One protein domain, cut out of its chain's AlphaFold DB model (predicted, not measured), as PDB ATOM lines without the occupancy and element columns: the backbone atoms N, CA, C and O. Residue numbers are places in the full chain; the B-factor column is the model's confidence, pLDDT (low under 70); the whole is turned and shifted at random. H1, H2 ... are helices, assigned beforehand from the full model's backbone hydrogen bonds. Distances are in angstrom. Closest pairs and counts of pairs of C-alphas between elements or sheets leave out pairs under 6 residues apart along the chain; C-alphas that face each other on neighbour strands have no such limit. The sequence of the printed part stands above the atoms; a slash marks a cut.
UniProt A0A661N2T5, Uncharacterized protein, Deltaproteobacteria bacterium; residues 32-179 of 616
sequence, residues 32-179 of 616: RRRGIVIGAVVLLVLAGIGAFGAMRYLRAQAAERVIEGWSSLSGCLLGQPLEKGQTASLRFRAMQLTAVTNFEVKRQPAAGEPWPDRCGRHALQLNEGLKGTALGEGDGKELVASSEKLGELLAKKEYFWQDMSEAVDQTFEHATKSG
ATOM      1  N   ARG A  32      12.891 -54.323  -4.240       51.94
ATOM      2  CA  ARG A  32      14.264 -54.704  -3.845       51.94
ATOM      3  C   ARG A  32      15.045 -53.535  -3.223       51.94
ATOM      4  O   ARG A  32      15.675 -53.726  -2.187       51.94
ATOM      5  N   ARG A  33      14.930 -52.311  -3.766       52.28
ATOM      6  CA  ARG A  33      15.495 -51.098  -3.135       52.28
ATOM      7  C   ARG A  33      14.840 -50.780  -1.790       52.28
ATOM      8  O   ARG A  33      15.567 -50.468  -0.856       52.28
ATOM      9  N   ARG A  34      13.513 -50.905  -1.645       55.50
ATOM     10  CA  ARG A  34      12.844 -50.740  -0.338       55.50
ATOM     11  C   ARG A  34      13.338 -51.757   0.690       55.50
ATOM     12  O   ARG A  34      13.639 -51.350   1.801       55.50
ATOM     13  N   GLY A  35      13.497 -53.031   0.321       56.41
ATOM     14  CA  GLY A  35      14.050 -54.056   1.217       56.41
ATOM     15  C   GLY A  35      15.471 -53.740   1.700       56.41
ATOM     16  O   GLY A  35      15.738 -53.816   2.895       56.41
ATOM     17  N   ILE A  36      16.360 -53.311   0.796       60.97
ATOM     18  CA  ILE A  36      17.745 -52.943   1.141       60.97
ATOM     19  C   ILE A  36      17.794 -51.668   1.998       60.97
ATOM     20  O   ILE A  36      18.518 -51.633   2.987       60.97
ATOM     21  N   VAL A  37      16.998 -50.642   1.672       63.66
ATOM     22  CA  VAL A  37      16.933 -49.398   2.463       63.66
ATOM     23  C   VAL A  37      16.348 -49.656   3.853       63.66
ATOM     24  O   VAL A  37      16.905 -49.176   4.833       63.66
ATOM     25  N   ILE A  38      15.280 -50.452   3.972       68.56
ATOM     26  CA  ILE A  38      14.697 -50.818   5.272       68.56
ATOM     27  C   ILE A  38      15.689 -51.659   6.086       68.56
ATOM     28  O   ILE A  38      15.892 -51.368   7.260       68.56
ATOM     29  N   GLY A  39      16.363 -52.638   5.474       68.00
ATOM     30  CA  GLY A  39      17.400 -53.432   6.142       68.00
ATOM     31  C   GLY A  39      18.572 -52.582   6.643       68.00
ATOM     32  O   GLY A  39      18.983 -52.726   7.791       68.00
ATOM     33  N   ALA A  40      19.060 -51.643   5.826       69.69
ATOM     34  CA  ALA A  40      20.119 -50.712   6.213       69.69
ATOM     35  C   ALA A  40      19.682 -49.756   7.337       69.69
ATOM     36  O   ALA A  40      20.451 -49.523   8.266       69.69
ATOM     37  N   VAL A  41      18.445 -49.245   7.298       74.06
ATOM     38  CA  VAL A  41      17.880 -48.402   8.366       74.06
ATOM     39  C   VAL A  41      17.717 -49.189   9.668       74.06
ATOM     40  O   VAL A  41      18.117 -48.694  10.715       74.06
ATOM     41  N   VAL A  42      17.202 -50.421   9.626       75.00
ATOM     42  CA  VAL A  42      17.084 -51.281  10.818       75.00
ATOM     43  C   VAL A  42      18.460 -51.589  11.410       75.00
ATOM     44  O   VAL A  42      18.634 -51.495  12.622       75.00
ATOM     45  N   LEU A  43      19.459 -51.891  10.576       78.56
ATOM     46  CA  LEU A  43      20.816 -52.182  11.040       78.56
ATOM     47  C   LEU A  43      21.514 -50.934  11.617       78.56
ATOM     48  O   LEU A  43      22.183 -51.041  12.643       78.56
ATOM     49  N   LEU A  44      21.284 -49.747  11.042       76.81
ATOM     50  CA  LEU A  44      21.718 -48.460  11.606       76.81
ATOM     51  C   LEU A  44      21.026 -48.131  12.937       76.81
ATOM     52  O   LEU A  44      21.684 -47.652  13.856       76.81
ATOM     53  N   VAL A  45      19.725 -48.404  13.069       80.00
ATOM     54  CA  VAL A  45      18.981 -48.195  14.322       80.00
ATOM     55  C   VAL A  45      19.469 -49.152  15.412       80.00
ATOM     56  O   VAL A  45      19.720 -48.711  16.529       80.00
ATOM     57  N   LEU A  46      19.683 -50.432  15.096       78.81
ATOM     58  CA  LEU A  46      20.239 -51.406  16.042       78.81
ATOM     59  C   LEU A  46      21.676 -51.048  16.456       78.81
ATOM     60  O   LEU A  46      21.993 -51.090  17.645       78.81
ATOM     61  N   ALA A  47      22.522 -50.623  15.513       79.94
ATOM     62  CA  ALA A  47      23.866 -50.126  15.811       79.94
ATOM     63  C   ALA A  47      23.833 -48.850  16.675       79.94
ATOM     64  O   ALA A  47      24.599 -48.736  17.630       79.94
ATOM     65  N   GLY A  48      22.913 -47.920  16.396       81.06
ATOM     66  CA  GLY A  48      22.711 -46.699  17.177       81.06
ATOM     67  C   GLY A  48      22.227 -46.967  18.605       81.06
ATOM     68  O   GLY A  48      22.757 -46.385  19.548       81.06
ATOM     69  N   ILE A  49      21.280 -47.896  18.786       85.31
ATOM     70  CA  ILE A  49      20.815 -48.348  20.108       85.31
ATOM     71  C   ILE A  49      21.956 -49.029  20.874       85.31
ATOM     72  O   ILE A  49      22.161 -48.729  22.050       85.31
ATOM     73  N   GLY A  50      22.740 -49.890  20.213       86.44
ATOM     74  CA  GLY A  50      23.915 -50.533  20.808       86.44
ATOM     75  C   GLY A  50      24.974 -49.522  21.262       86.44
ATOM     76  O   GLY A  50      25.422 -49.571  22.408       86.44
ATOM     77  N   ALA A  51      25.316 -48.555  20.406       87.06
ATOM     78  CA  ALA A  51      26.264 -47.488  20.722       87.06
ATOM     79  C   ALA A  51      25.768 -46.584  21.866       87.06
ATOM     80  O   ALA A  51      26.534 -46.264  22.775       87.06
ATOM     81  N   PHE A  52      24.481 -46.218  21.874       87.56
ATOM     82  CA  PHE A  52      23.874 -45.440  22.957       87.56
ATOM     83  C   PHE A  52      23.854 -46.213  24.285       87.56
ATOM     84  O   PHE A  52      24.188 -45.650  25.329       87.56
ATOM     85  N   GLY A  53      23.519 -47.506  24.254       90.12
ATOM     86  CA  GLY A  53      23.544 -48.387  25.422       90.12
ATOM     87  C   GLY A  53      24.948 -48.521  26.015       90.12
ATOM     88  O   GLY A  53      25.130 -48.296  27.212       90.12
ATOM     89  N   ALA A  54      25.952 -48.789  25.173       89.69
ATOM     90  CA  ALA A  54      27.355 -48.842  25.580       89.69
ATOM     91  C   ALA A  54      27.836 -47.500  26.160       89.69
ATOM     92  O   ALA A  54      28.434 -47.471  27.233       89.69
ATOM     93  N   MET A  55      27.509 -46.376  25.512       88.56
ATOM     94  CA  MET A  55      27.856 -45.038  26.005       88.56
ATOM     95  C   MET A  55      27.187 -44.724  27.351       88.56
ATOM     96  O   MET A  55      27.832 -44.168  28.240       88.56
ATOM     97  N   ARG A  56      25.916 -45.104  27.545       90.94
ATOM     98  CA  ARG A  56      25.212 -44.936  28.827       90.94
ATOM     99  C   ARG A  56      25.826 -45.806  29.925       90.94
ATOM    100  O   ARG A  56      25.974 -45.325  31.044       90.94
ATOM    101  N   TYR A  57      26.206 -47.044  29.613       91.56
ATOM    102  CA  TYR A  57      26.867 -47.952  30.552       91.56
ATOM    103  C   TYR A  57      28.252 -47.440  30.972       91.56
ATOM    104  O   TYR A  57      28.539 -47.377  32.164       91.56
ATOM    105  N   LEU A  58      29.075 -46.988  30.019       90.12
ATOM    106  CA  LEU A  58      30.380 -46.384  30.304       90.12
ATOM    107  C   LEU A  58      30.245 -45.104  31.143       90.12
ATOM    108  O   LEU A  58      30.966 -44.942  32.125       90.12
ATOM    109  N   ARG A  59      29.273 -44.234  30.828       89.75
ATOM    110  CA  ARG A  59      28.956 -43.048  31.646       89.75
ATOM    111  C   ARG A  59      28.510 -43.417  33.061       89.75
ATOM    112  O   ARG A  59      28.932 -42.759  34.004       89.75
ATOM    113  N   ALA A  60      27.700 -44.465  33.220       91.12
ATOM    114  CA  ALA A  60      27.272 -44.945  34.533       91.12
ATOM    115  C   ALA A  60      28.454 -45.501  35.344       91.12
ATOM    116  O   ALA A  60      28.643 -45.092  36.483       91.12
ATOM    117  N   GLN A  61      29.301 -46.352  34.749       93.25
ATOM    118  CA  GLN A  61      30.511 -46.849  35.414       93.25
ATOM    119  C   GLN A  61      31.467 -45.722  35.819       93.25
ATOM    120  O   GLN A  61      32.049 -45.773  36.898       93.25
ATOM    121  N   ALA A  62      31.650 -44.713  34.969       91.06
ATOM    122  CA  ALA A  62      32.543 -43.608  35.284       91.06
ATOM    123  C   ALA A  62      31.962 -42.698  36.384       91.06
ATOM    124  O   ALA A  62      32.684 -42.326  37.304       91.06
ATOM    125  N   ALA A  63      30.649 -42.433  36.374       92.06
ATOM    126  CA  ALA A  63      29.968 -41.742  37.472       92.06
ATOM    127  C   ALA A  63      30.071 -42.511  38.804       92.06
ATOM    128  O   ALA A  63      30.319 -41.903  39.842       92.06
ATOM    129  N   GLU A  64      29.953 -43.843  38.779       93.31
ATOM    130  CA  GLU A  64      30.185 -44.699  39.950       93.31
ATOM    131  C   GLU A  64      31.625 -44.574  40.477       93.31
ATOM    132  O   GLU A  64      31.811 -44.383  41.677       93.31
ATOM    133  N   ARG A  65      32.644 -44.570  39.600       94.06
ATOM    134  CA  ARG A  65      34.049 -44.337  40.002       94.06
ATOM    135  C   ARG A  65      34.268 -42.951  40.609       94.06
ATOM    136  O   ARG A  65      34.981 -42.842  41.600       94.06
ATOM    137  N   VAL A  66      33.647 -41.905  40.055       95.44
ATOM    138  CA  VAL A  66      33.704 -40.540  40.613       95.44
ATOM    139  C   VAL A  66      33.076 -40.499  42.009       95.44
ATOM    140  O   VAL A  66      33.688 -39.976  42.938       95.44
ATOM    141  N   ILE A  67      31.894 -41.099  42.190       95.12
ATOM    142  CA  ILE A  67      31.219 -41.190  43.495       95.12
ATOM    143  C   ILE A  67      32.054 -41.999  44.495       95.12
ATOM    144  O   ILE A  67      32.186 -41.591  45.651       95.12
ATOM    145  N   GLU A  68      32.640 -43.124  44.077       95.19
ATOM    146  CA  GLU A  68      33.488 -43.954  44.934       95.19
ATOM    147  C   GLU A  68      34.778 -43.224  45.331       95.19
ATOM    148  O   GLU A  68      35.123 -43.210  46.514       95.19
ATOM    149  N   GLY A  69      35.471 -42.596  44.377       95.62
ATOM    150  CA  GLY A  69      36.680 -41.806  44.612       95.62
ATOM    151  C   GLY A  69      36.409 -40.629  45.545       95.62
ATOM    152  O   GLY A  69      37.103 -40.471  46.549       95.62
ATOM    153  N   TRP A  70      35.334 -39.875  45.294       96.81
ATOM    154  CA  TRP A  70      34.903 -38.762  46.143       96.81
ATOM    155  C   TRP A  70      34.565 -39.208  47.567       96.81
ATOM    156  O   TRP A  70      35.079 -38.654  48.539       96.81
ATOM    157  N   SER A  71      33.760 -40.264  47.703       96.19
ATOM    158  CA  SER A  71      33.387 -40.817  49.009       96.19
ATOM    159  C   SER A  71      34.603 -41.367  49.762       96.19
ATOM    160  O   SER A  71      34.702 -41.208  50.979       96.19
ATOM    161  N   SER A  72      35.562 -41.959  49.040       95.94
ATOM    162  CA  SER A  72      36.816 -42.466  49.607       95.94
ATOM    163  C   SER A  72      37.733 -41.335  50.079       95.94
ATOM    164  O   SER A  72      38.271 -41.408  51.184       95.94
ATOM    165  N   LEU A  73      37.863 -40.262  49.295       97.19
ATOM    166  CA  LEU A  73      38.645 -39.077  49.648       97.19
ATOM    167  C   LEU A  73      38.033 -38.341  50.844       97.19
ATOM    168  O   LEU A  73      38.719 -38.112  51.840       97.19
ATOM    169  N   SER A  74      36.737 -38.026  50.782       97.00
ATOM    170  CA  SER A  74      36.027 -37.308  51.842       97.00
ATOM    171  C   SER A  74      36.004 -38.099  53.152       97.00
ATOM    172  O   SER A  74      36.287 -37.540  54.213       97.00
ATOM    173  N   GLY A  75      35.727 -39.408  53.096       96.00
ATOM    174  CA  GLY A  75      35.769 -40.283  54.270       96.00
ATOM    175  C   GLY A  75      37.176 -40.422  54.866       96.00
ATOM    176  O   GLY A  75      37.320 -40.491  56.084       96.00
ATOM    177  N   CYS A  76      38.223 -40.396  54.036       96.00
ATOM    178  CA  CYS A  76      39.611 -40.444  54.501       96.00
ATOM    179  C   CYS A  76      40.060 -39.125  55.150       96.00
ATOM    180  O   CYS A  76      40.702 -39.147  56.201       96.00
ATOM    181  N   LEU A  77      39.718 -37.980  54.550       96.56
ATOM    182  CA  LEU A  77      40.130 -36.661  55.038       96.56
ATOM    183  C   LEU A  77      39.329 -36.201  56.259       96.56
ATOM    184  O   LEU A  77      39.935 -35.719  57.209       96.56
ATOM    185  N   LEU A  78      37.998 -36.338  56.230       96.50
ATOM    186  CA  LEU A  78      37.084 -35.719  57.204       96.50
ATOM    187  C   LEU A  78      36.237 -36.720  58.007       96.50
ATOM    188  O   LEU A  78      35.582 -36.331  58.975       96.50
ATOM    189  N   GLY A  79      36.229 -38.004  57.631       94.94
ATOM    190  CA  GLY A  79      35.499 -39.061  58.332       94.94
ATOM    191  C   GLY A  79      33.983 -38.960  58.169       94.94
ATOM    192  O   GLY A  79      33.392 -39.695  57.384       94.94
ATOM    193  N   GLN A  80      33.356 -38.073  58.941       93.06
ATOM    194  CA  GLN A  80      31.912 -37.823  58.916       93.06
ATOM    195  C   GLN A  80      31.555 -36.657  57.977       93.06
ATOM    196  O   GLN A  80      32.396 -35.775  57.767       93.06
ATOM    197  N   PRO A  81      30.307 -36.589  57.467       93.50
ATOM    198  CA  PRO A  81      29.798 -35.421  56.750       93.50
ATOM    199  C   PRO A  81      29.972 -34.125  57.552       93.50
ATOM    200  O   PRO A  81      29.894 -34.139  58.784       93.50
ATOM    201  N   LEU A  82      30.221 -33.016  56.854       94.75
ATOM    202  CA  LEU A  82      30.384 -31.697  57.467       94.75
ATOM    203  C   LEU A  82      29.105 -31.240  58.177       94.75
ATOM    204  O   LEU A  82      27.992 -31.450  57.696       94.75
ATOM    205  N   GLU A  83      29.284 -30.583  59.318       94.69
ATOM    206  CA  GLU A  83      28.197 -29.907  60.023       94.69
ATOM    207  C   GLU A  83      27.781 -28.624  59.295       94.69
ATOM    208  O   GLU A  83      28.557 -28.018  58.549       94.69
ATOM    209  N   LYS A  84      26.539 -28.180  59.514       93.56
ATOM    210  CA  LYS A  84      25.998 -26.986  58.857       93.56
ATOM    211  C   LYS A  84      26.826 -25.747  59.229       93.56
ATOM    212  O   LYS A  84      26.772 -25.288  60.363       93.56
ATOM    213  N   GLY A  85      27.521 -25.181  58.243       91.38
ATOM    214  CA  GLY A  85      28.370 -23.994  58.405       91.38
ATOM    215  C   GLY A  85      29.840 -24.291  58.719       91.38
ATOM    216  O   GLY A  85      30.624 -23.352  58.807       91.38
ATOM    217  N   GLN A  86      30.241 -25.560  58.849       95.12
ATOM    218  CA  GLN A  86      31.647 -25.938  58.988       95.12
ATOM    219  C   GLN A  86      32.293 -26.127  57.607       95.12
ATOM    220  O   GLN A  86      31.766 -26.865  56.775       95.12
ATOM    221  N   THR A  87      33.447 -25.499  57.368       97.25
ATOM    222  CA  THR A  87      34.233 -25.714  56.140       97.25
ATOM    223  C   THR A  87      35.041 -27.012  56.202       97.25
ATOM    224  O   THR A  87      35.313 -27.558  57.281       97.25
ATOM    225  N   ALA A  88      35.462 -27.508  55.037       97.88
ATOM    226  CA  ALA A  88      36.312 -28.688  54.949       97.88
ATOM    227  C   ALA A  88      37.698 -28.412  55.556       97.88
ATOM    228  O   ALA A  88      38.206 -29.233  56.324       97.88
ATOM    229  N   SER A  89      38.262 -27.229  55.293       97.88
ATOM    230  CA  SER A  89      39.534 -26.770  55.852       97.88
ATOM    231  C   SER A  89      39.542 -26.718  57.376       97.88
ATOM    232  O   SER A  89      40.490 -27.220  57.970       97.88
ATOM    233  N   LEU A  90      38.496 -26.198  58.032       97.69
ATOM    234  CA  LEU A  90      38.426 -26.140  59.498       97.69
ATOM    235  C   LEU A  90      38.414 -27.536  60.131       97.69
ATOM    236  O   LEU A  90      39.134 -27.788  61.099       97.69
ATOM    237  N   ARG A  91      37.620 -28.469  59.586       97.69
ATOM    238  CA  ARG A  91      37.576 -29.848  60.101       97.69
ATOM    239  C   ARG A  91      38.906 -30.568  59.858       97.69
ATOM    240  O   ARG A  91      39.429 -31.198  60.776       97.69
ATOM    241  N   PHE A  92      39.481 -30.422  58.664       97.38
ATOM    242  CA  PHE A  92      40.804 -30.956  58.334       97.38
ATOM    243  C   PHE A  92      41.898 -30.388  59.253       97.38
ATOM    244  O   PHE A  92      42.724 -31.133  59.773       97.38
ATOM    245  N   ARG A  93      41.869 -29.079  59.515       96.81
ATOM    246  CA  ARG A  93      42.791 -28.360  60.402       96.81
ATOM    247  C   ARG A  93      42.732 -28.881  61.838       96.81
ATOM    248  O   ARG A  93      43.774 -29.186  62.418       96.81
ATOM    249  N   ALA A  94      41.533 -29.066  62.385       97.12
ATOM    250  CA  ALA A  94      41.361 -29.649  63.713       97.12
ATOM    251  C   ALA A  94      41.911 -31.089  63.791       97.12
ATOM    252  O   ALA A  94      42.469 -31.485  64.813       97.12
ATOM    253  N   MET A  95      41.821 -31.871  62.709       96.12
ATOM    254  CA  MET A  95      42.448 -33.198  62.619       96.12
ATOM    255  C   MET A  95      43.975 -33.111  62.459       96.12
ATOM    256  O   MET A  95      44.685 -33.905  63.075       96.12
ATOM    257  N   GLN A  96      44.497 -32.121  61.722       94.81
ATOM    258  CA  GLN A  96      45.933 -31.828  61.580       94.81
ATOM    259  C   GLN A  96      46.586 -31.581  62.947       94.81
ATOM    260  O   GLN A  96      47.626 -32.171  63.236       94.81
ATOM    261  N   LEU A  97      45.942 -30.795  63.819       94.69
ATOM    262  CA  LEU A  97      46.410 -30.526  65.184       94.69
ATOM    263  C   LEU A  97      46.556 -31.789  66.048       94.69
ATOM    264  O   LEU A  97      47.515 -31.889  66.817       94.69
ATOM    265  N   THR A  98      45.648 -32.757  65.916       93.06
ATOM    266  CA  THR A  98      45.764 -34.065  66.585       93.06
ATOM    267  C   THR A  98      46.793 -34.957  65.894       93.06
ATOM    268  O   THR A  98      47.520 -35.700  66.543       93.06
ATOM    269  N   ALA A  99      46.880 -34.917  64.565       90.62
ATOM    270  CA  ALA A  99      47.737 -35.824  63.813       90.62
ATOM    271  C   ALA A  99      49.232 -35.608  64.097       90.62
ATOM    272  O   ALA A  99      49.982 -36.584  64.184       90.62
ATOM    273  N   VAL A 100      49.644 -34.353  64.314       88.12
ATOM    274  CA  VAL A 100      51.041 -33.995  64.608       88.12
ATOM    275  C   VAL A 100      51.571 -34.530  65.949       88.12
ATOM    276  O   VAL A 100      52.787 -34.613  66.090       88.12
ATOM    277  N   THR A 101      50.724 -34.964  66.897       82.69
ATOM    278  CA  THR A 101      51.178 -35.579  68.173       82.69
ATOM    279  C   THR A 101      51.419 -37.073  68.092       82.69
ATOM    280  O   THR A 101      52.147 -37.635  68.907       82.69
ATOM    281  N   ASN A 102      50.808 -37.756  67.125       76.81
ATOM    282  CA  ASN A 102      51.067 -39.177  66.962       76.81
ATOM    283  C   ASN A 102      52.553 -39.331  66.620       76.81
ATOM    284  O   ASN A 102      53.014 -38.746  65.644       76.81
ATOM    285  N   PHE A 103      53.306 -40.077  67.426       65.25
ATOM    286  CA  PHE A 103      54.723 -40.374  67.179       65.25
ATOM    287  C   PHE A 103      54.901 -41.007  65.798       65.25
ATOM    288  O   PHE A 103      54.041 -41.787  65.400       65.25
ATOM    289  N   GLU A 104      56.028 -40.810  65.109       55.47
ATOM    290  CA  GLU A 104      56.300 -41.492  63.824       55.47
ATOM    291  C   GLU A 104      56.100 -43.020  63.903       55.47
ATOM    292  O   GLU A 104      55.478 -43.614  63.026       55.47
ATOM    293  N   VAL A 105      56.501 -43.636  65.021       48.41
ATOM    294  CA  VAL A 105      56.325 -45.079  65.293       48.41
ATOM    295  C   VAL A 105      54.853 -45.478  65.520       48.41
ATOM    296  O   VAL A 105      54.488 -46.622  65.277       48.41
ATOM    297  N   LYS A 106      53.983 -44.550  65.946       54.06
ATOM    298  CA  LYS A 106      52.519 -44.746  66.044       54.06
ATOM    299  C   LYS A 106      51.753 -44.239  64.810       54.06
ATOM    300  O   LYS A 106      50.578 -44.561  64.656       54.06
ATOM    301  N   ARG A 107      52.388 -43.439  63.942       53.84
ATOM    302  CA  ARG A 107      51.822 -42.920  62.682       53.84
ATOM    303  C   ARG A 107      51.771 -43.968  61.583       53.84
ATOM    304  O   ARG A 107      50.965 -43.801  60.676       53.84
ATOM    305  N   GLN A 108      52.581 -45.021  61.667       49.81
ATOM    306  CA  GLN A 108      52.354 -46.239  60.897       49.81
ATOM    307  C   GLN A 108      51.200 -47.020  61.552       49.81
ATOM    308  O   GLN A 108      51.420 -47.670  62.577       49.81
ATOM    309  N   PRO A 109      49.961 -46.994  61.015       52.56
ATOM    310  CA  PRO A 109      49.018 -48.061  61.322       52.56
ATOM    311  C   PRO A 109      49.639 -49.398  60.901       52.56
ATOM    312  O   PRO A 109      50.429 -49.452  59.958       52.56
ATOM    313  N   ALA A 110      49.191 -50.502  61.498       51.25
ATOM    314  CA  ALA A 110      49.609 -51.862  61.132       51.25
ATOM    315  C   ALA A 110      49.251 -52.288  59.679       51.25
ATOM    316  O   ALA A 110      49.320 -53.467  59.348       51.25
ATOM    317  N   ALA A 111      48.827 -51.346  58.828       54.69
ATOM    318  CA  ALA A 111      48.275 -51.552  57.494       54.69
ATOM    319  C   ALA A 111      48.667 -50.465  56.456       54.69
ATOM    320  O   ALA A 111      48.021 -50.386  55.413       54.69
ATOM    321  N   GLY A 112      49.685 -49.622  56.705       73.44
ATOM    322  CA  GLY A 112      50.273 -48.763  55.659       73.44
ATOM    323  C   GLY A 112      50.518 -47.296  56.031       73.44
ATOM    324  O   GLY A 112      51.025 -46.988  57.105       73.44
ATOM    325  N   GLU A 113      50.212 -46.399  55.091       85.00
ATOM    326  CA  GLU A 113      50.574 -44.976  55.126       85.00
ATOM    327  C   GLU A 113      49.855 -44.168  56.234       85.00
ATOM    328  O   GLU A 113      48.695 -44.443  56.582       85.00
ATOM    329  N   PRO A 114      50.520 -43.134  56.787       87.00
ATOM    330  CA  PRO A 114      49.928 -42.220  57.761       87.00
ATOM    331  C   PRO A 114      48.788 -41.379  57.159       87.00
ATOM    332  O   PRO A 114      48.588 -41.308  55.949       87.00
ATOM    333  N   TRP A 115      48.007 -40.729  58.025       90.94
ATOM    334  CA  TRP A 115      47.088 -39.661  57.615       90.94
ATOM    335  C   TRP A 115      47.821 -38.315  57.682       90.94
ATOM    336  O   TRP A 115      48.531 -38.106  58.667       90.94
ATOM    337  N   PRO A 116      47.595 -37.376  56.747       92.75
ATOM    338  CA  PRO A 116      46.720 -37.471  55.575       92.75
ATOM    339  C   PRO A 116      47.288 -38.176  54.322       92.75
ATOM    340  O   PRO A 116      46.488 -38.420  53.423       92.75
ATOM    341  N   ASP A 117      48.573 -38.563  54.249       90.94
ATOM    342  CA  ASP A 117      49.215 -39.172  53.049       90.94
ATOM    343  C   ASP A 117      48.365 -40.232  52.342       90.94
ATOM    344  O   ASP A 117      48.098 -40.141  51.142       90.94
ATOM    345  N   ARG A 118      47.844 -41.200  53.108       92.06
ATOM    346  CA  ARG A 118      47.020 -42.309  52.595       92.06
ATOM    347  C   ARG A 118      45.737 -41.873  51.876       92.06
ATOM    348  O   ARG A 118      45.070 -42.701  51.254       92.06
ATOM    349  N   CYS A 119      45.339 -40.607  52.002       94.75
ATOM    350  CA  CYS A 119      44.208 -40.023  51.291       94.75
ATOM    351  C   CYS A 119      44.593 -39.537  49.882       94.75
ATOM    352  O   CYS A 119      43.714 -39.434  49.028       94.75
ATOM    353  N   GLY A 120      45.883 -39.320  49.594       94.62
ATOM    354  CA  GLY A 120      46.387 -38.908  48.279       94.62
ATOM    355  C   GLY A 120      46.015 -39.890  47.164       94.62
ATOM    356  O   GLY A 120      45.547 -39.475  46.106       94.62
ATOM    357  N   ARG A 121      46.067 -41.203  47.433       94.62
ATOM    358  CA  ARG A 121      45.586 -42.237  46.492       94.62
ATOM    359  C   ARG A 121      44.098 -42.088  46.138       94.62
ATOM    360  O   ARG A 121      43.700 -42.410  45.026       94.62
ATOM    361  N   HIS A 122      43.277 -41.589  47.065       96.12
ATOM    362  CA  HIS A 122      41.848 -41.362  46.837       96.12
ATOM    363  C   HIS A 122      41.592 -40.050  46.078       96.12
ATOM    364  O   HIS A 122      40.650 -39.980  45.292       96.12
ATOM    365  N   ALA A 123      42.466 -39.047  46.231       96.56
ATOM    366  CA  ALA A 123      42.472 -37.853  45.385       96.56
ATOM    367  C   ALA A 123      42.874 -38.189  43.939       96.56
ATOM    368  O   ALA A 123      42.216 -37.737  43.004       96.56
ATOM    369  N   LEU A 124      43.875 -39.059  43.749       95.62
ATOM    370  CA  LEU A 124      44.238 -39.573  42.425       95.62
ATOM    371  C   LEU A 124      43.090 -40.375  41.791       95.62
ATOM    372  O   LEU A 124      42.728 -40.099  40.655       95.62
ATOM    373  N   GLN A 125      42.458 -41.294  42.534       95.44
ATOM    374  CA  GLN A 125      41.287 -42.050  42.058       95.44
ATOM    375  C   GLN A 125      40.120 -41.143  41.634       95.44
ATOM    376  O   GLN A 125      39.444 -41.434  40.649       95.44
ATOM    377  N   LEU A 126      39.884 -40.042  42.354       96.75
ATOM    378  CA  LEU A 126      38.890 -39.037  41.974       96.75
ATOM    379  C   LEU A 126      39.280 -38.327  40.667       96.75
ATOM    380  O   LEU A 126      38.473 -38.277  39.743       96.75
ATOM    381  N   ASN A 127      40.514 -37.831  40.571       96.62
ATOM    382  CA  ASN A 127      41.053 -37.161  39.384       96.62
ATOM    383  C   ASN A 127      40.987 -38.071  38.134       96.62
ATOM    384  O   ASN A 127      40.444 -37.684  37.098       96.62
ATOM    385  N   GLU A 128      41.449 -39.320  38.245       95.19
ATOM    386  CA  GLU A 128      41.351 -40.339  37.189       95.19
ATOM    387  C   GLU A 128      39.901 -40.691  36.833       95.19
ATOM    388  O   GLU A 128      39.591 -40.886  35.661       95.19
ATOM    389  N   GLY A 129      39.002 -40.750  37.821       94.50
ATOM    390  CA  GLY A 129      37.576 -40.991  37.599       94.50
ATOM    391  C   GLY A 129      36.881 -39.860  36.839       94.50
ATOM    392  O   GLY A 129      35.969 -40.126  36.060       94.50
ATOM    393  N   LEU A 130      37.313 -38.610  37.037       94.81
ATOM    394  CA  LEU A 130      36.781 -37.433  36.343       94.81
ATOM    395  C   LEU A 130      37.317 -37.323  34.908       94.81
ATOM    396  O   LEU A 130      36.557 -36.981  33.994       94.81
ATOM    397  N   LYS A 131      38.600 -37.646  34.691       92.69
ATOM    398  CA  LYS A 131      39.260 -37.652  33.374       92.69
ATOM    399  C   LYS A 131      38.548 -38.614  32.407       92.69
ATOM    400  O   LYS A 131      38.611 -39.831  32.542       92.69
ATOM    401  N   GLY A 132      37.877 -38.052  31.398       82.56
ATOM    402  CA  GLY A 132      37.092 -38.805  30.405       82.56
ATOM    403  C   GLY A 132      35.584 -38.882  30.688       82.56
ATOM    404  O   GLY A 132      34.873 -39.623  30.009       82.56
ATOM    405  N   THR A 133      35.076 -38.119  31.658       89.25
ATOM    406  CA  THR A 133      33.634 -37.956  31.903       89.25
ATOM    407  C   THR A 133      33.143 -36.574  31.496       89.25
ATOM    408  O   THR A 133      33.908 -35.616  31.482       89.25
ATOM    409  N   ALA A 134      31.831 -36.435  31.278       85.06
ATOM    410  CA  ALA A 134      31.200 -35.118  31.157       85.06
ATOM    411  C   ALA A 134      31.316 -34.280  32.454       85.06
ATOM    412  O   ALA A 134      31.184 -33.066  32.399       85.06
ATOM    413  N   LEU A 135      31.600 -34.916  33.603       84.12
ATOM    414  CA  LEU A 135      31.939 -34.255  34.873       84.12
ATOM    415  C   LEU A 135      33.422 -33.835  34.957       84.12
ATOM    416  O   LEU A 135      33.831 -33.278  35.967       84.12
ATOM    417  N   GLY A 136      34.238 -34.103  33.934       80.19
ATOM    418  CA  GLY A 136      35.575 -33.520  33.758       80.19
ATOM    419  C   GLY A 136      35.596 -32.350  32.763       80.19
ATOM    420  O   GLY A 136      36.638 -31.728  32.563       80.19
ATOM    421  N   GLU A 137      34.455 -32.053  32.136       84.75
ATOM    422  CA  GLU A 137      34.250 -30.959  31.185       84.75
ATOM    423  C   GLU A 137      33.398 -29.848  31.828       84.75
ATOM    424  O   GLU A 137      32.749 -30.059  32.854       84.75
ATOM    425  N   GLY A 138      33.411 -28.642  31.245       86.12
ATOM    426  CA  GLY A 138      32.675 -27.489  31.785       86.12
ATOM    427  C   GLY A 138      33.047 -27.184  33.241       86.12
ATOM    428  O   GLY A 138      34.231 -27.156  33.583       86.12
ATOM    429  N   ASP A 139      32.035 -27.004  34.091       79.50
ATOM    430  CA  ASP A 139      32.163 -26.711  35.529       79.50
ATOM    431  C   ASP A 139      32.988 -27.771  36.290       79.50
ATOM    432  O   ASP A 139      33.676 -27.472  37.265       79.50
ATOM    433  N   GLY A 140      32.987 -29.019  35.811       86.88
ATOM    434  CA  GLY A 140      33.740 -30.122  36.410       86.88
ATOM    435  C   GLY A 140      35.260 -30.037  36.216       86.88
ATOM    436  O   GLY A 140      36.027 -30.659  36.959       86.88
ATOM    437  N   LYS A 141      35.732 -29.208  35.274       93.94
ATOM    438  CA  LYS A 141      37.165 -28.951  35.056       93.94
ATOM    439  C   LYS A 141      37.838 -28.353  36.297       93.94
ATOM    440  O   LYS A 141      39.008 -28.637  36.558       93.94
ATOM    441  N   GLU A 142      37.104 -27.559  37.077       95.88
ATOM    442  CA  GLU A 142      37.600 -26.982  38.330       95.88
ATOM    443  C   GLU A 142      37.851 -28.064  39.392       95.88
ATOM    444  O   GLU A 142      38.809 -27.961  40.158       95.88
ATOM    445  N   LEU A 143      37.037 -29.128  39.418       95.75
ATOM    446  CA  LEU A 143      37.215 -30.265  40.325       95.75
ATOM    447  C   LEU A 143      38.395 -31.158  39.917       95.75
ATOM    448  O   LEU A 143      39.121 -31.645  40.783       95.75
ATOM    449  N   VAL A 144      38.622 -31.355  38.612       96.25
ATOM    450  CA  VAL A 144      39.827 -32.045  38.113       96.25
ATOM    451  C   VAL A 144      41.078 -31.319  38.615       96.25
ATOM    452  O   VAL A 144      41.931 -31.933  39.249       96.25
ATOM    453  N   ALA A 145      41.148 -29.998  38.420       96.75
ATOM    454  CA  ALA A 145      42.297 -29.197  38.834       96.75
ATOM    455  C   ALA A 145      42.491 -29.149  40.365       96.75
ATOM    456  O   ALA A 145      43.623 -29.267  40.839       96.75
ATOM    457  N   SER A 146      41.418 -28.998  41.155       96.94
ATOM    458  CA  SER A 146      41.538 -28.952  42.621       96.94
ATOM    459  C   SER A 146      41.874 -30.316  43.231       96.94
ATOM    460  O   SER A 146      42.737 -30.378  44.107       96.94
ATOM    461  N   SER A 147      41.298 -31.413  42.721       97.06
ATOM    462  CA  SER A 147      41.643 -32.772  43.170       97.06
ATOM    463  C   SER A 147      43.073 -33.184  42.798       97.06
ATOM    464  O   SER A 147      43.733 -33.848  43.597       97.06
ATOM    465  N   GLU A 148      43.591 -32.737  41.649       96.81
ATOM    466  CA  GLU A 148      44.995 -32.912  41.255       96.81
ATOM    467  C   GLU A 148      45.942 -32.147  42.194       96.81
ATOM    468  O   GLU A 148      46.792 -32.766  42.836       96.81
ATOM    469  N   LYS A 149      45.715 -30.838  42.394       97.00
ATOM    470  CA  LYS A 149      46.465 -29.989  43.344       97.00
ATOM    471  C   LYS A 149      46.441 -30.551  44.773       97.00
ATOM    472  O   LYS A 149      47.463 -30.543  45.459       97.00
ATOM    473  N   LEU A 150      45.293 -31.051  45.234       97.06
ATOM    474  CA  LEU A 150      45.167 -31.676  46.551       97.06
ATOM    475  C   LEU A 150      45.930 -33.007  46.621       97.06
ATOM    476  O   LEU A 150      46.634 -33.245  47.599       97.06
ATOM    477  N   GLY A 151      45.851 -33.849  45.586       95.56
ATOM    478  CA  GLY A 151      46.628 -35.088  45.490       95.56
ATOM    479  C   GLY A 151      48.140 -34.847  45.529       95.56
ATOM    480  O   GLY A 151      48.847 -35.532  46.264       95.56
ATOM    481  N   GLU A 152      48.631 -33.826  44.820       95.31
ATOM    482  CA  GLU A 152      50.038 -33.409  44.862       95.31
ATOM    483  C   GLU A 152      50.481 -32.934  46.252       95.31
ATOM    484  O   GLU A 152      51.595 -33.234  46.677       95.31
ATOM    485  N   LEU A 153      49.635 -32.187  46.971       95.19
ATOM    486  CA  LEU A 153      49.936 -31.737  48.335       95.19
ATOM    487  C   LEU A 153      49.968 -32.910  49.322       95.19
ATOM    488  O   LEU A 153      50.887 -32.996  50.136       95.19
ATOM    489  N   LEU A 154      49.027 -33.850  49.195       94.31
ATOM    490  CA  LEU A 154      48.961 -35.075  49.999       94.31
ATOM    491  C   LEU A 154      50.118 -36.053  49.723       94.31
ATOM    492  O   LEU A 154      50.412 -36.888  50.567       94.31
ATOM    493  N   ALA A 155      50.784 -35.959  48.569       90.81
ATOM    494  CA  ALA A 155      51.936 -36.798  48.224       90.81
ATOM    495  C   ALA A 155      53.295 -36.236  48.707       90.81
ATOM    496  O   ALA A 155      54.320 -36.920  48.623       90.81
ATOM    497  N   LYS A 156      53.352 -34.987  49.196       90.19
ATOM    498  CA  LYS A 156      54.597 -34.348  49.666       90.19
ATOM    499  C   LYS A 156      54.895 -34.741  51.106       90.19
ATOM    500  O   LYS A 156      54.121 -34.402  51.984       90.19
ATOM    501  N   LYS A 157      56.090 -35.282  51.379       79.44
ATOM    502  CA  LYS A 157      56.548 -35.783  52.701       79.44
ATOM    503  C   LYS A 157      56.483 -34.809  53.901       79.44
ATOM    504  O   LYS A 157      56.701 -35.243  55.026       79.44
ATOM    505  N   GLU A 158      56.194 -33.525  53.694       77.50
ATOM    506  CA  GLU A 158      56.089 -32.496  54.748       77.50
ATOM    507  C   GLU A 158      54.645 -32.030  55.028       77.50
ATOM    508  O   GLU A 158      54.428 -31.126  55.833       77.50
ATOM    509  N   TYR A 159      53.658 -32.649  54.377       70.62
ATOM    510  CA  TYR A 159      52.208 -32.458  54.498       70.62
ATOM    511  C   TYR A 159      51.670 -32.007  55.874       70.62
ATOM    512  O   TYR A 159      50.834 -31.108  55.936       70.62
ATOM    513  N   PHE A 160      52.143 -32.567  56.995       76.19
ATOM    514  CA  PHE A 160      51.712 -32.168  58.344       76.19
ATOM    515  C   PHE A 160      51.907 -30.674  58.644       76.19
ATOM    516  O   PHE A 160      51.152 -30.106  59.433       76.19
ATOM    517  N   TRP A 161      52.900 -30.052  58.012       82.62
ATOM    518  CA  TRP A 161      53.282 -28.653  58.192       82.62
ATOM    519  C   TRP A 161      52.845 -27.758  57.034       82.62
ATOM    520  O   TRP A 161      53.003 -26.542  57.115       82.62
ATOM    521  N   GLN A 162      52.283 -28.333  55.970       88.81
ATOM    522  CA  GLN A 162      51.803 -27.573  54.822       88.81
ATOM    523  C   GLN A 162      50.399 -27.019  55.078       88.81
ATOM    524  O   GLN A 162      49.575 -27.614  55.784       88.81
ATOM    525  N   ASP A 163      50.125 -25.859  54.483       92.00
ATOM    526  CA  ASP A 163      48.763 -25.367  54.374       92.00
ATOM    527  C   ASP A 163      48.066 -26.039  53.189       92.00
ATOM    528  O   ASP A 163      48.470 -25.876  52.039       92.00
ATOM    529  N   MET A 164      47.023 -26.808  53.484       95.44
ATOM    530  CA  MET A 164      46.160 -27.442  52.486       95.44
ATOM    531  C   MET A 164      44.757 -26.830  52.463       95.44
ATOM    532  O   MET A 164      43.907 -27.309  51.721       95.44
ATOM    533  N   SER A 165      44.497 -25.779  53.250       96.06
ATOM    534  CA  SER A 165      43.147 -25.255  53.505       96.06
ATOM    535  C   SER A 165      42.434 -24.850  52.216       96.06
ATOM    536  O   SER A 165      41.318 -25.294  51.969       96.06
ATOM    537  N   GLU A 166      43.119 -24.093  51.354       96.88
ATOM    538  CA  GLU A 166      42.601 -23.654  50.053       96.88
ATOM    539  C   GLU A 166      42.293 -24.845  49.125       96.88
ATOM    540  O   GLU A 166      41.210 -24.918  48.553       96.88
ATOM    541  N   ALA A 167      43.215 -25.807  49.000       97.25
ATOM    542  CA  ALA A 167      43.044 -26.967  48.121       97.25
ATOM    543  C   ALA A 167      41.946 -27.922  48.620       97.25
ATOM    544  O   ALA A 167      41.202 -28.490  47.817       97.25
ATOM    545  N   VAL A 168      41.820 -28.080  49.942       97.88
ATOM    546  CA  VAL A 168      40.740 -28.837  50.583       97.88
ATOM    547  C   VAL A 168      39.397 -28.154  50.320       97.88
ATOM    548  O   VAL A 168      38.514 -28.796  49.756       97.88
ATOM    549  N   ASP A 169      39.241 -26.864  50.634       97.94
ATOM    550  CA  ASP A 169      37.968 -26.164  50.415       97.94
ATOM    551  C   ASP A 169      37.583 -26.118  48.927       97.94
ATOM    552  O   ASP A 169      36.456 -26.475  48.598       97.94
ATOM    553  N   GLN A 170      38.517 -25.819  48.012       97.69
ATOM    554  CA  GLN A 170      38.274 -25.863  46.559       97.69
ATOM    555  C   GLN A 170      37.798 -27.245  46.090       97.69
ATOM    556  O   GLN A 170      36.869 -27.349  45.293       97.69
ATOM    557  N   THR A 171      38.397 -28.333  46.584       97.94
ATOM    558  CA  THR A 171      37.973 -29.691  46.195       97.94
ATOM    559  C   THR A 171      36.558 -29.999  46.695       97.94
ATOM    560  O   THR A 171      35.742 -30.530  45.942       97.94
ATOM    561  N   PHE A 172      36.230 -29.619  47.933       97.44
ATOM    562  CA  PHE A 172      34.898 -29.831  48.511       97.44
ATOM    563  C   PHE A 172      33.818 -28.939  47.885       97.44
ATOM    564  O   PHE A 172      32.707 -29.410  47.625       97.44
ATOM    565  N   GLU A 173      34.136 -27.680  47.588       96.69
ATOM    566  CA  GLU A 173      33.228 -26.750  46.920       96.69
ATOM    567  C   GLU A 173      32.923 -27.216  45.491       96.69
ATOM    568  O   GLU A 173      31.753 -27.327  45.121       96.69
ATOM    569  N   HIS A 174      33.944 -27.570  44.702       97.19
ATOM    570  CA  HIS A 174      33.752 -28.014  43.317       97.19
ATOM    571  C   HIS A 174      33.016 -29.364  43.239       97.19
ATOM    572  O   HIS A 174      32.161 -29.544  42.369       97.19
ATOM    573  N   ALA A 175      33.257 -30.292  44.175       96.00
ATOM    574  CA  ALA A 175      32.513 -31.554  44.255       96.00
ATOM    575  C   ALA A 175      31.030 -31.333  44.601       96.00
ATOM    576  O   ALA A 175      30.153 -31.991  44.032       96.00
ATOM    577  N   THR A 176      30.745 -30.361  45.475       95.00
ATOM    578  CA  THR A 176      29.377 -29.956  45.828       95.00
ATOM    579  C   THR A 176      28.673 -29.280  44.649       95.00
ATOM    580  O   THR A 176      27.550 -29.659  44.319       95.00
ATOM    581  N   LYS A 177      29.341 -28.343  43.957       95.56
ATOM    582  CA  LYS A 177      28.843 -27.701  42.723       95.56
ATOM    583  C   LYS A 177      28.544 -28.723  41.620       95.56
ATOM    584  O   LYS A 177      27.522 -28.615  40.952       95.56
ATOM    585  N   SER A 178      29.387 -29.749  41.489       94.56
ATOM    586  CA  SER A 178      29.218 -30.852  40.529       94.56
ATOM    587  C   SER A 178      28.122 -31.860  40.921       94.56
ATOM    588  O   SER A 178      27.909 -32.842  40.209       94.56
ATOM    589  N   GLY A 179      27.434 -31.668  42.055       94.31
ATOM    590  CA  GLY A 179      26.333 -32.526  42.503       94.31
ATOM    591  C   GLY A 179      26.746 -33.940  42.930       94.31
ATOM    592  O   GLY A 179      25.911 -34.847  42.918       94.31
TER     593      GLY A 179
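What this domain is: This is residues 32 to 179 of the 616 residues of an uncharacterized protein of Deltaproteobacteria bacterium (UniProt A0A661N2T5). One very long helix, H1, sticks out as an arm with residues 32 to 57, and its later part packs on a compact head of helices. In the head H4, H5 and H6 fold back on one another as two successive hairpins, H2 packs on the end of H1 and on H6, and tiny H3 lies at the far end from the arm. The printed part has 148 residues with six named helices, H1 to H6 in chain order, and no named strand: all helix. It is only just loose, close to extended, with a radius of gyration of the C-alphas of 21.7 A and spans of 83 by 35 by 23 A.

Where its parts are: Find C-alpha 32 at (14.264, -54.704, -3.845); from there H1 runs 67.9 A to C-alpha 78 at (37.084, -35.719, 57.204). Then look for H2 at residues 88 to 99, H3 at 104 to 107, H4 at 117 to 130, 20.9 A long, and H5 at 138 to 154, 25.6 A. H6, residues 165 to 177, ends at (28.843, -27.701, 42.723).

How they stand to each other: H1 touches H4 with residues 62 to 77 alone, opposite ways at a shallow tilt of 19 degrees; look at C-alphas 69 and 126, the closest, 4.4 A apart. The hairpin H4 and H5 comes closest at C-alphas 120 and 151, 4.7 A. The hairpin H5 and H6 does so at C-alphas 143 and 174, 5.1 A. H2 touches H6, its closest C-alphas 89 and 165 being 4.6 A apart, and H1, with C-alphas 78 and 92 at 6.1 A. H3 touches no helix. Every O i to N i+4 pair is within hydrogen-bond range in H1 and H6, against 7 of 8 in H2, 8 of 10 in H4 and 11 of 13 in H5; H3 is too short for one.

The domain as a whole: The C-alphas of Arg 32 and Thr 101 are the two farthest apart, 83.2 A. The printed part has no cut and no long link. Confidence is under 70 at residues 32 to 40 and 103 to 111.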